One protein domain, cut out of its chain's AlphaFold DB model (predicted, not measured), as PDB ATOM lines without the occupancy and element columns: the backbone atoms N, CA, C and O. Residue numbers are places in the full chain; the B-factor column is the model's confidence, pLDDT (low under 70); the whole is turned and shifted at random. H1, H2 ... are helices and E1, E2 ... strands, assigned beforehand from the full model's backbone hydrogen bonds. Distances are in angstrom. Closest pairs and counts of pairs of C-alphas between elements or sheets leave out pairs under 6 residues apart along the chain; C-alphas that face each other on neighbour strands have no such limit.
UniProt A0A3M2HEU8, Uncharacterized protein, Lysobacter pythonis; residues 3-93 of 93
ATOM      1  N   LEU A   3     -29.165   0.857  13.947       97.75
ATOM      2  CA  LEU A   3     -29.814   1.358  15.154       97.75
ATOM      3  C   LEU A   3     -29.073   0.841  16.386       97.75
ATOM      4  O   LEU A   3     -28.706  -0.329  16.437       97.75
ATOM      5  N   ASP A   4     -28.934   1.716  17.373       98.06
ATOM      6  CA  ASP A   4     -28.399   1.447  18.706       98.06
ATOM      7  C   ASP A   4     -29.302   2.191  19.696       98.06
ATOM      8  O   ASP A   4     -29.612   3.372  19.480       98.06
ATOM      9  N   TRP A   5     -29.810   1.485  20.706       98.44
ATOM     10  CA  TRP A   5     -30.615   2.093  21.760       98.44
ATOM     11  C   TRP A   5     -30.609   1.271  23.051       98.44
ATOM     12  O   TRP A   5     -30.296   0.083  23.071       98.44
ATOM     13  N   THR A   6     -31.036   1.905  24.142       98.56
ATOM     14  CA  THR A   6     -31.262   1.254  25.436       98.56
ATOM     15  C   THR A   6     -32.758   1.239  25.742       98.56
ATOM     16  O   THR A   6     -33.408   2.286  25.682       98.56
ATOM     17  N   SER A   7     -33.318   0.070  26.065       98.31
ATOM     18  CA  SER A   7     -34.711  -0.047  26.518       98.31
ATOM     19  C   SER A   7     -34.896   0.516  27.932       98.31
ATOM     20  O   SER A   7     -33.937   0.769  28.661       98.31
ATOM     21  N   LEU A   8     -36.147   0.718  28.347       98.25
ATOM     22  CA  LEU A   8     -36.505   1.293  29.650       98.25
ATOM     23  C   LEU A   8     -35.976   0.477  30.838       98.25
ATOM     24  O   LEU A   8     -35.766   1.029  31.916       98.25
ATOM     25  N   ASP A   9     -35.757  -0.824  30.650       98.19
ATOM     26  CA  ASP A   9     -35.163  -1.730  31.638       98.19
ATOM     27  C   ASP A   9     -33.622  -1.717  31.655       98.19
ATOM     28  O   ASP A   9     -33.011  -2.459  32.424       98.19
ATOM     29  N   GLY A  10     -32.989  -0.864  30.845       98.25
ATOM     30  CA  GLY A  10     -31.539  -0.690  30.794       98.25
ATOM     31  C   GLY A  10     -30.802  -1.687  29.897       98.25
ATOM     32  O   GLY A  10     -29.575  -1.670  29.882       98.25
ATOM     33  N   VAL A  11     -31.509  -2.555  29.166       98.50
ATOM     34  CA  VAL A  11     -30.884  -3.488  28.217       98.50
ATOM     35  C   VAL A  11     -30.489  -2.753  26.933       98.50
ATOM     36  O   VAL A  11     -31.279  -1.996  26.373       98.50
ATOM     37  N   GLU A  12     -29.261  -2.977  26.473       98.50
ATOM     38  CA  GLU A  12     -28.748  -2.453  25.205       98.50
ATOM     39  C   GLU A  12     -29.211  -3.320  24.028       98.50
ATOM     40  O   GLU A  12     -29.244  -4.552  24.117       98.50
ATOM     41  N   HIS A  13     -29.558  -2.666  22.919       98.25
ATOM     42  CA  HIS A  13     -30.029  -3.293  21.691       98.25
ATOM     43  C   HIS A  13     -29.310  -2.723  20.479       98.25
ATOM     44  O   HIS A  13     -29.074  -1.520  20.380       98.25
ATOM     45  N   GLU A  14     -29.076  -3.592  19.504       98.12
ATOM     46  CA  GLU A  14     -28.584  -3.218  18.186       98.12
ATOM     47  C   GLU A  14     -29.452  -3.880  17.116       98.12
ATOM     48  O   GLU A  14     -29.859  -5.041  17.242       98.12
ATOM     49  N   ALA A  15     -29.740  -3.148  16.041       97.31
ATOM     50  CA  ALA A  15     -30.468  -3.695  14.903       97.31
ATOM     51  C   ALA A  15     -30.069  -3.031  13.585       97.31
ATOM     52  O   ALA A  15     -29.896  -1.815  13.499       97.31
ATOM     53  N   GLU A  16     -30.026  -3.823  12.515       97.50
ATOM     54  CA  GLU A  16     -29.967  -3.304  11.155       97.50
ATOM     55  C   GLU A  16     -31.371  -3.279  10.539       97.50
ATOM     56  O   GLU A  16     -32.068  -4.291  10.480       97.50
ATOM     57  N   LEU A  17     -31.787  -2.110  10.049       96.81
ATOM     58  CA  LEU A  17     -32.961  -1.973   9.194       96.81
ATOM     59  C   LEU A  17     -32.562  -2.083   7.722       96.81
ATOM     60  O   LEU A  17     -31.928  -1.163   7.182       96.81
ATOM     61  N   ASP A  18     -32.985  -3.160   7.059       96.12
ATOM     62  CA  ASP A  18     -32.913  -3.279   5.602       96.12
ATOM     63  C   ASP A  18     -34.205  -2.764   4.951       96.12
ATOM     64  O   ASP A  18     -35.255  -3.405   4.948       96.12
ATOM     65  N   PHE A  19     -34.118  -1.586   4.334       93.56
ATOM     66  CA  PHE A  19     -35.240  -0.992   3.612       93.56
ATOM     67  C   PHE A  19     -35.655  -1.780   2.364       93.56
ATOM     68  O   PHE A  19     -36.775  -1.599   1.890       93.56
ATOM     69  N   LYS A  20     -34.792  -2.652   1.828       94.62
ATOM     70  CA  LYS A  20     -35.165  -3.565   0.741       94.62
ATOM     71  C   LYS A  20     -36.086  -4.671   1.240       94.62
ATOM     72  O   LYS A  20     -36.975  -5.068   0.500       94.62
ATOM     73  N   GLU A  21     -35.896  -5.139   2.470       94.62
ATOM     74  CA  GLU A  21     -36.785  -6.125   3.091       94.62
ATOM     75  C   GLU A  21     -38.091  -5.484   3.564       94.62
ATOM     76  O   GLU A  21     -39.156  -6.074   3.412       94.62
ATOM     77  N   ILE A  22     -38.023  -4.257   4.089       95.38
ATOM     78  CA  ILE A  22     -39.208  -3.508   4.537       95.38
ATOM     79  C   ILE A  22     -40.095  -3.100   3.348       95.38
ATOM     80  O   ILE A  22     -41.319  -3.140   3.448       95.38
ATOM     81  N   PHE A  23     -39.494  -2.716   2.216       93.81
ATOM     82  CA  PHE A  23     -40.202  -2.263   1.014       93.81
ATOM     83  C   PHE A  23     -39.776  -3.061  -0.231       93.81
ATOM     84  O   PHE A  23     -39.167  -2.486  -1.144       93.81
ATOM     85  N   PRO A  24     -40.109  -4.363  -0.319       94.00
ATOM     86  CA  PRO A  24     -39.603  -5.242  -1.378       94.00
ATOM     87  C   PRO A  24     -40.014  -4.768  -2.774       94.00
ATOM     88  O   PRO A  24     -39.186  -4.689  -3.683       94.00
ATOM     89  N   ASP A  25     -41.267  -4.337  -2.916       93.75
ATOM     90  CA  ASP A  25     -41.831  -3.883  -4.190       93.75
ATOM     91  C   ASP A  25     -41.640  -2.378  -4.435       93.75
ATOM     92  O   ASP A  25     -42.058  -1.852  -5.468       93.75
ATOM     93  N   ARG A  26     -41.020  -1.663  -3.483       89.88
ATOM     94  CA  ARG A  26     -40.813  -0.200  -3.523       89.88
ATOM     95  C   ARG A  26     -42.101   0.587  -3.803       89.88
ATOM     96  O   ARG A  26     -42.080   1.627  -4.464       89.88
ATOM     97  N   LEU A  27     -43.223   0.075  -3.302       91.62
ATOM     98  CA  LEU A  27     -44.533   0.696  -3.436       91.62
ATOM     99  C   LEU A  27     -44.717   1.809  -2.406       91.62
ATOM    100  O   LEU A  27     -44.248   1.721  -1.272       91.62
ATOM    101  N   VAL A  28     -45.449   2.845  -2.806       91.88
ATOM    102  CA  VAL A  28     -45.910   3.890  -1.892       91.88
ATOM    103  C   VAL A  28     -47.144   3.381  -1.153       91.88
ATOM    104  O   VAL A  28     -48.164   3.099  -1.778       91.88
ATOM    105  N   LEU A  29     -47.063   3.293   0.173       94.12
ATOM    106  CA  LEU A  29     -48.184   2.924   1.031       94.12
ATOM    107  C   LEU A  29     -49.087   4.141   1.275       94.12
ATOM    108  O   LEU A  29     -48.613   5.199   1.690       94.12
ATOM    109  N   HIS A  30     -50.389   3.998   1.022       94.19
ATOM    110  CA  HIS A  30     -51.383   5.044   1.256       94.19
ATOM    111  C   HIS A  30     -52.802   4.473   1.374       94.19
ATOM    112  O   HIS A  30     -53.091   3.402   0.851       94.19
ATOM    113  N   ASN A  31     -53.720   5.245   1.963       94.56
ATOM    114  CA  ASN A  31     -55.129   4.856   2.125       94.56
ATOM    115  C   ASN A  31     -56.080   5.475   1.082       94.56
ATOM    116  O   ASN A  31     -57.295   5.348   1.201       94.56
ATOM    117  N   VAL A  32     -55.557   6.191   0.081       93.88
ATOM    118  CA  VAL A  32     -56.381   6.815  -0.968       93.88
ATOM    119  C   VAL A  32     -56.977   5.742  -1.898       93.88
ATOM    120  O   VAL A  32     -56.197   4.974  -2.471       93.88
ATOM    121  N   PRO A  33     -58.313   5.689  -2.086       94.38
ATOM    122  CA  PRO A  33     -58.951   4.801  -3.058       94.38
ATOM    123  C   PRO A  33     -58.411   5.028  -4.470       94.38
ATOM    124  O   PRO A  33     -58.089   6.157  -4.846       94.38
ATOM    125  N   ARG A  34     -58.309   3.970  -5.278       91.44
ATOM    126  CA  ARG A  34     -57.629   4.028  -6.583       91.44
ATOM    127  C   ARG A  34     -58.284   5.021  -7.542       91.44
ATOM    128  O   ARG A  34     -57.576   5.679  -8.307       91.44
ATOM    129  N   GLU A  35     -59.606   5.089  -7.496       93.62
ATOM    130  CA  GLU A  35     -60.480   5.998  -8.228       93.62
ATOM    131  C   GLU A  35     -60.301   7.456  -7.801       93.62
ATOM    132  O   GLU A  35     -60.448   8.348  -8.628       93.62
ATOM    133  N   GLU A  36     -59.893   7.708  -6.559       94.75
ATOM    134  CA  GLU A  36     -59.627   9.055  -6.060       94.75
ATOM    135  C   GLU A  36     -58.204   9.521  -6.348       94.75
ATOM    136  O   GLU A  36     -57.920  10.701  -6.201       94.75
ATOM    137  N   ILE A  37     -57.293   8.659  -6.804       93.81
ATOM    138  CA  ILE A  37     -55.953   9.103  -7.199       93.81
ATOM    139  C   ILE A  37     -56.054   9.961  -8.461       93.81
ATOM    140  O   ILE A  37     -56.575   9.521  -9.490       93.81
ATOM    141  N   LYS A  38     -55.495  11.175  -8.410       92.69
ATOM    142  CA  LYS A  38     -55.479  12.095  -9.548       92.69
ATOM    143  C   LYS A  38     -54.853  11.442 -10.779       92.69
ATOM    144  O   LYS A  38     -53.733  10.937 -10.729       92.69
ATOM    145  N   VAL A  39     -55.554  11.500 -11.911       87.69
ATOM    146  CA  VAL A  39     -55.036  10.997 -13.192       87.69
ATOM    147  C   VAL A  39     -53.698  11.675 -13.511       87.69
ATOM    148  O   VAL A  39     -53.569  12.895 -13.430       87.69
ATOM    149  N   GLY A  40     -52.688  10.870 -13.846       84.00
ATOM    150  CA  GLY A  40     -51.327  11.343 -14.116       84.00
ATOM    151  C   GLY A  40     -50.463  11.579 -12.871       84.00
ATOM    152  O   GLY A  40     -49.271  11.856 -13.012       84.00
ATOM    153  N   TRP A  41     -51.003  11.435 -11.655       84.12
ATOM    154  CA  TRP A  41     -50.185  11.361 -10.445       84.12
ATOM    155  C   TRP A  41     -49.424  10.023 -10.411       84.12
ATOM    156  O   TRP A  41     -49.987   8.978 -10.731       84.12
ATOM    157  N   GLY A  42     -48.133  10.060 -10.053       75.00
ATOM    158  CA  GLY A  42     -47.295   8.857  -9.925       75.00
ATOM    159  C   GLY A  42     -45.918   8.920 -10.599       75.00
ATOM    160  O   GLY A  42     -45.047   8.129 -10.261       75.00
ATOM    161  N   PHE A  43     -45.665   9.874 -11.505       67.44
ATOM    162  CA  PHE A  43     -44.422   9.880 -12.301       67.44
ATOM    163  C   PHE A  43     -43.160  10.307 -11.520       67.44
ATOM    164  O   PHE A  43     -42.039  10.111 -11.986       67.44
ATOM    165  N   ARG A  44     -43.317  10.908 -10.331       71.81
ATOM    166  CA  ARG A  44     -42.199  11.342  -9.475       71.81
ATOM    167  C   ARG A  44     -42.641  11.513  -8.021       71.81
ATOM    168  O   ARG A  44     -42.692  12.628  -7.505       71.81
ATOM    169  N   VAL A  45     -43.019  10.409  -7.384       84.06
ATOM    170  CA  VAL A  45     -43.450  10.406  -5.979       84.06
ATOM    171  C   VAL A  45     -42.236  10.282  -5.068       84.06
ATOM    172  O   VAL A  45     -41.322   9.510  -5.342       84.06
ATOM    173  N   TRP A  46     -42.229  11.075  -4.003       88.94
ATOM    174  CA  TRP A  46     -41.229  11.019  -2.945       88.94
ATOM    175  C   TRP A  46     -41.921  10.455  -1.710       88.94
ATOM    176  O   TRP A  46     -43.047  10.858  -1.397       88.94
ATOM    177  N   ALA A  47     -41.258   9.510  -1.058       92.62
ATOM    178  CA  ALA A  47     -41.706   8.924   0.190       92.62
ATOM    179  C   ALA A  47     -40.635   9.158   1.253       92.62
ATOM    180  O   ALA A  47     -39.448   8.946   1.002       92.62
ATOM    181  N   ASP A  48     -41.086   9.575   2.424       94.88
ATOM    182  CA  ASP A  48     -40.281   9.699   3.624       94.88
ATOM    183  C   ASP A  48     -40.492   8.444   4.474       94.88
ATOM    184  O   ASP A  48     -41.621   7.954   4.599       94.88
ATOM    185  N   ALA A  49     -39.417   7.941   5.077       95.50
ATOM    186  CA  ALA A  49     -39.490   6.916   6.107       95.50
ATOM    187  C   ALA A  49     -39.219   7.554   7.474       95.50
ATOM    188  O   ALA A  49     -38.201   8.225   7.653       95.50
ATOM    189  N   LEU A  50     -40.118   7.338   8.432       97.00
ATOM    190  CA  LEU A  50     -39.928   7.706   9.832       97.00
ATOM    191  C   LEU A  50     -39.661   6.434  10.627       97.00
ATOM    192  O   LEU A  50     -40.464   5.506  10.593       97.00
ATOM    193  N   VAL A  51     -38.537   6.400  11.335       98.00
ATOM    194  CA  VAL A  51     -38.186   5.296  12.229       98.00
ATOM    195  C   VAL A  51     -38.407   5.752  13.661       98.00
ATOM    196  O   VAL A  51     -37.863   6.769  14.085       98.00
ATOM    197  N   GLU A  52     -39.234   5.009  14.380       98.44
ATOM    198  CA  GLU A  52     -39.550   5.211  15.787       98.44
ATOM    199  C   GLU A  52     -39.000   4.028  16.579       98.44
ATOM    200  O   GLU A  52     -39.227   2.872  16.224       98.44
ATOM    201  N   ILE A  53     -38.303   4.327  17.671       98.31
ATOM    202  CA  ILE A  53     -37.937   3.348  18.689       98.31
ATOM    203  C   ILE A  53     -38.809   3.651  19.904       98.31
ATOM    204  O   ILE A  53     -38.712   4.728  20.490       98.31
ATOM    205  N   ASN A  54     -39.678   2.711  20.255       98.25
ATOM    206  CA  ASN A  54     -40.539   2.776  21.423       98.25
ATOM    207  C   ASN A  54     -40.204   1.606  22.352       98.25
ATOM    208  O   ASN A  54     -40.714   0.494  22.180       98.25
ATOM    209  N   ASP A  55     -39.317   1.869  23.313       98.44
ATOM    210  CA  ASP A  55     -38.766   0.878  24.237       98.44
ATOM    211  C   ASP A  55     -38.123  -0.306  23.490       98.44
ATOM    212  O   ASP A  55     -37.055  -0.162  22.901       98.44
ATOM    213  N   ARG A  56     -38.782  -1.465  23.462       98.25
ATOM    214  CA  ARG A  56     -38.316  -2.672  22.768       98.25
ATOM    215  C   ARG A  56     -38.842  -2.809  21.346       98.25
ATOM    216  O   ARG A  56     -38.488  -3.753  20.653       98.25
ATOM    217  N   THR A  57     -39.710  -1.907  20.894       98.56
ATOM    218  CA  THR A  57     -40.341  -2.000  19.574       98.56
ATOM    219  C   THR A  57     -39.788  -0.949  18.628       98.56
ATOM    220  O   THR A  57     -39.838   0.244  18.913       98.56
ATOM    221  N   VAL A  58     -39.312  -1.393  17.470       98.56
ATOM    222  CA  VAL A  58     -38.933  -0.521  16.360       98.56
ATOM    223  C   VAL A  58     -40.074  -0.504  15.352       98.56
ATOM    224  O   VAL A  58     -40.477  -1.550  14.841       98.56
ATOM    225  N   ASN A  59     -40.575   0.688  15.045       98.56
ATOM    226  CA  ASN A  59     -41.597   0.927  14.036       98.56
ATOM    227  C   ASN A  59     -40.999   1.718  12.874       98.56
ATOM    228  O   ASN A  59     -40.293   2.706  13.069       98.56
ATOM    229  N   VAL A  60     -41.322   1.312  11.651       98.25
ATOM    230  CA  VAL A  60     -41.010   2.075  10.444       98.25
ATOM    231  C   VAL A  60     -42.315   2.495   9.802       98.25
ATOM    232  O   VAL A  60     -43.140   1.663   9.421       98.25
ATOM    233  N   TYR A  61     -42.492   3.801   9.665       98.19
ATOM    234  CA  TYR A  61     -43.635   4.410   9.011       98.19
ATOM    235  C   TYR A  61     -43.225   5.004   7.667       98.19
ATOM    236  O   TYR A  61     -42.116   5.514   7.518       98.19
ATOM    237  N   MET A  62     -44.139   4.994   6.702       97.38
ATOM    238  CA  MET A  62     -43.997   5.681   5.423       97.38
ATOM    239  C   MET A  62     -44.962   6.862   5.351       97.38
ATOM    240  O   MET A  62     -46.113   6.769   5.780       97.38
ATOM    241  N   LYS A  63     -44.506   7.962   4.754       95.94
ATOM    242  CA  LYS A  63     -45.339   9.111   4.402       95.94
ATOM    243  C   LYS A  63     -45.035   9.548   2.977       95.94
ATOM    244  O   LYS A  63     -43.882   9.757   2.626       95.94
ATOM    245  N   ALA A  64     -46.065   9.736   2.162       94.75
ATOM    246  CA  ALA A  64     -45.927  10.256   0.804       94.75
ATOM    247  C   ALA A  64     -47.098  11.180   0.463       94.75
ATOM    248  O   ALA A  64     -48.197  11.014   0.989       94.75
ATOM    249  N   LEU A  65     -46.870  12.156  -0.418       93.69
ATOM    250  CA  LEU A  65     -47.940  13.021  -0.922       93.69
ATOM    251  C   LEU A  65     -48.710  12.333  -2.042       93.69
ATOM    252  O   LEU A  65     -48.227  12.318  -3.172       93.69
ATOM    253  N   VAL A  66     -49.929  11.885  -1.757       94.31
ATOM    254  CA  VAL A  66     -50.887  11.394  -2.751       94.31
ATOM    255  C   VAL A  66     -51.867  12.500  -3.112       94.31
ATOM    256  O   VAL A  66     -52.535  13.047  -2.238       94.31
ATOM    257  N   VAL A  67     -51.943  12.850  -4.397       94.31
ATOM    258  CA  VAL A  67     -52.874  13.880  -4.874       94.31
ATOM    259  C   VAL A  67     -54.192  13.229  -5.278       94.31
ATOM    260  O   VAL A  67     -54.193  12.289  -6.077       94.31
ATOM    261  N   THR A  68     -55.299  13.742  -4.751       95.19
ATOM    262  CA  THR A  68     -56.651  13.250  -5.021       95.19
ATOM    263  C   THR A  68     -57.317  13.981  -6.193       95.19
ATOM    264  O   THR A  68     -56.930  15.101  -6.547       95.19
ATOM    265  N   GLN A  69     -58.303  13.341  -6.830       94.50
ATOM    266  CA  GLN A  69     -59.146  13.953  -7.861       94.50
ATOM    267  C   GLN A  69     -59.986  15.076  -7.262       94.50
ATOM    268  O   GLN A  69     -60.020  16.176  -7.816       94.50
ATOM    269  N   HIS A  70     -60.592  14.812  -6.105       94.94
ATOM    270  CA  HIS A  70     -61.433  15.769  -5.402       94.94
ATOM    271  C   HIS A  70     -60.729  16.330  -4.152       94.94
ATOM    272  O   HIS A  70     -59.992  15.595  -3.483       94.94
ATOM    273  N   PRO A  71     -60.925  17.621  -3.811       95.12
ATOM    274  CA  PRO A  71     -60.439  18.185  -2.554       95.12
ATOM    275  C   PRO A  71     -61.087  17.507  -1.339       95.12
ATOM    276  O   PRO A  71     -62.264  17.153  -1.372       95.12
ATOM    277  N   GLN A  72     -60.336  17.354  -0.249       91.50
ATOM    278  CA  GLN A  72     -60.865  16.813   1.009       91.50
ATOM    279  C   GLN A  72     -61.841  17.781   1.684       91.50
ATOM    280  O   GLN A  72     -62.812  17.358   2.307       91.50
ATOM    281  N   ASN A  73     -61.554  19.077   1.575       93.81
ATOM    282  CA  ASN A  73     -62.430  20.169   1.950       93.81
ATOM    283  C   ASN A  73     -62.949  20.826   0.659       93.81
ATOM    284  O   ASN A  73     -62.167  21.494  -0.017       93.81
ATOM    285  N   PRO A  74     -64.239  20.674   0.312       92.00
ATOM    286  CA  PRO A  74     -64.804  21.261  -0.904       92.00
ATOM    287  C   PRO A  74     -64.648  22.787  -1.006       92.00
ATOM    288  O   PRO A  74     -64.562  23.308  -2.115       92.00
ATOM    289  N   GLU A  75     -64.557  23.489   0.128       96.38
ATOM    290  CA  GLU A  75     -64.379  24.948   0.185       96.38
ATOM    291  C   GLU A  75     -62.919  25.388  -0.032       96.38
ATOM    292  O   GLU A  75     -62.646  26.573  -0.213       96.38
ATOM    293  N   ASP A  76     -61.966  24.448  -0.013       94.88
ATOM    294  CA  ASP A  76     -60.545  24.707  -0.243       94.88
ATOM    295  C   ASP A  76     -60.009  23.848  -1.406       94.88
ATOM    296  O   ASP A  76     -59.686  22.667  -1.213       94.88
ATOM    297  N   PRO A  77     -59.831  24.418  -2.612       89.88
ATOM    298  CA  PRO A  77     -59.333  23.685  -3.775       89.88
ATOM    299  C   PRO A  77     -57.878  23.202  -3.626       89.88
ATOM    300  O   PRO A  77     -57.432  22.372  -4.422       89.88
ATOM    301  N   HIS A  78     -57.132  23.681  -2.624       90.69
ATOM    302  CA  HIS A  78     -55.769  23.235  -2.325       90.69
ATOM    303  C   HIS A  78     -55.719  22.034  -1.366       90.69
ATOM    304  O   HIS A  78     -54.645  21.484  -1.123       90.69
ATOM    305  N   SER A  79     -56.870  21.571  -0.869       94.62
ATOM    306  CA  SER A  79     -56.982  20.442   0.064       94.62
ATOM    307  C   SER A  79     -56.981  19.059  -0.612       94.62
ATOM    308  O   SER A  79     -57.499  18.086  -0.070       94.62
ATOM    309  N   ASN A  80     -56.414  18.938  -1.813       94.19
ATOM    310  CA  ASN A  80     -56.374  17.694  -2.590       94.19
ATOM    311  C   ASN A  80     -55.096  16.863  -2.365       94.19
ATOM    312  O   ASN A  80     -54.736  16.034  -3.197       94.19
ATOM    313  N   GLY A  81     -54.362  17.115  -1.281       93.81
ATOM    314  CA  GLY A  81     -53.113  16.430  -0.961       93.81
ATOM    315  C   GLY A  81     -53.215  15.618   0.325       93.81
ATOM    316  O   GLY A  81     -53.291  16.184   1.410       93.81
ATOM    317  N   ARG A  82     -53.106  14.292   0.220       94.19
ATOM    318  CA  ARG A  82     -53.031  13.372   1.362       94.19
ATOM    319  C   ARG A  82     -51.587  13.031   1.686       94.19
ATOM    320  O   ARG A  82     -50.812  12.711   0.791       94.19
ATOM    321  N   ARG A  83     -51.227  13.086   2.968       93.94
ATOM    322  CA  ARG A  83     -49.898  12.709   3.480       93.94
ATOM    323  C   ARG A  83     -50.030  11.868   4.742       93.94
ATOM    324  O   ARG A  83     -49.523  12.242   5.800       93.94
ATOM    325  N   ASP A  84     -50.771  10.778   4.622       94.81
ATOM    326  CA  ASP A  84     -51.021   9.866   5.731       94.81
ATOM    327  C   ASP A  84     -49.698   9.217   6.175       94.81
ATOM    328  O   ASP A  84     -48.833   8.930   5.346       94.81
ATOM    329  N   LEU A  85     -49.538   9.011   7.484       96.75
ATOM    330  CA  LEU A  85     -48.423   8.256   8.051       96.75
ATOM    331  C   LEU A  85     -48.881   6.805   8.218       96.75
ATOM    332  O   LEU A  85     -49.803   6.538   8.987       96.75
ATOM    333  N   ILE A  86     -48.275   5.885   7.475       97.69
ATOM    334  CA  ILE A  86     -48.682   4.478   7.423       97.69
ATOM    335  C   ILE A  86     -47.605   3.627   8.083       97.69
ATOM    336  O   ILE A  86     -46.443   3.721   7.696       97.69
ATOM    337  N   LEU A  87     -47.973   2.788   9.055       97.69
ATOM    338  CA  LEU A  87     -47.060   1.794   9.620       97.69
ATOM    339  C   LEU A  87     -46.722   0.765   8.536       97.69
ATOM    340  O   LEU A  87     -47.596   0.034   8.078       97.69
ATOM    341  N   ALA A  88     -45.463   0.740   8.111       97.25
ATOM    342  CA  ALA A  88     -44.976  -0.155   7.069       97.25
ATOM    343  C   ALA A  88     -44.411  -1.453   7.647       97.25
ATOM    344  O   ALA A  88     -44.531  -2.512   7.038       97.25
ATOM    345  N   TRP A  89     -43.773  -1.360   8.812       98.00
ATOM    346  CA  TRP A  89     -43.097  -2.478   9.450       98.00
ATOM    347  C   TRP A  89     -42.966  -2.238  10.950       98.00
ATOM    348  O   TRP A  89     -42.813  -1.100  11.396       98.00
ATOM    349  N   THR A  90     -43.019  -3.316  11.725       98.31
ATOM    350  CA  THR A  90     -42.844  -3.291  13.177       98.31
ATOM    351  C   THR A  90     -42.144  -4.564  13.637       98.31
ATOM    352  O   THR A  90     -42.386  -5.642  13.087       98.31
ATOM    353  N   LYS A  91     -41.270  -4.444  14.638       98.25
ATOM    354  CA  LYS A  91     -40.624  -5.582  15.295       98.25
ATOM    355  C   LYS A  91     -40.265  -5.241  16.735       98.25
ATOM    356  O   LYS A  91     -39.757  -4.156  17.004       98.25
ATOM    357  N   THR A  92     -40.472  -6.199  17.629       97.94
ATOM    358  CA  THR A  92     -40.090  -6.113  19.044       97.94
ATOM    359  C   THR A  92     -38.838  -6.955  19.318       97.94
ATOM    360  O   THR A  92     -38.691  -8.029  18.727       97.94
ATOM    361  N   TYR A  93     -37.961  -6.452  20.191       95.19
ATOM    362  CA  TYR A  93     -36.656  -7.004  20.568       95.19
ATOM    363  C   TYR A  93     -36.559  -7.370  22.061       95.19
ATOM    364  O   TYR A  93     -37.062  -6.628  22.939       95.19
TER     365      TYR A  93
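AT A GLANCE: This is residues 3 to 93 of the 93 residues of an uncharacterized protein of Lysobacter pythonis (UniProt A0A3M2HEU8). A narrow, twisted ribbon of three strands, E3, E4 and E5, has a small separate hairpin, E1 and E2, beside one end and long loops mostly beyond the other. The 91 printed residues run E1, E2, H1, E3, E4, E5, mostly strand, with under half in named elements. The three-stranded sheet, order E3, E4, E5, is antiparallel. The whole is loose, radius of gyration of the C-alphas 17.0 A, spanning 51 by 28 by 17 A.

HOW THE PARTS SIT: E1, residues 3 to 6, and E2, residues 12 to 16, form an antiparallel hairpin; N 3 and O 15 are within hydrogen-bond range at 2.8 A. H1, residues 19 to 22, is too short for any O i to N i+4 pair. E3, residues 47 to 54, E4, 57 to 64, and E5, 85 to 92, form a meander, each strand the antiparallel neighbour of the one before; N 50 and O 61 are 2.9 A apart, N 60 and O 89 2.8 A. H1 only grazes this sheet. E2 is apart from E3, E4 and E5.

IN THESE COORDINATES: E1 begins at C-alpha 3 (-29.814, 1.358, 15.154); E5 ends at C-alpha 92 (-40.090, -6.113, 19.044). E3, E4 and E5 measure 22.1 A, 23.1 A and 19.9 A.

THE WHOLE: The printed part has no cut. The links H1 to E3 and E4 to E5 are long. Residue 43 is under 70 in pLDDT.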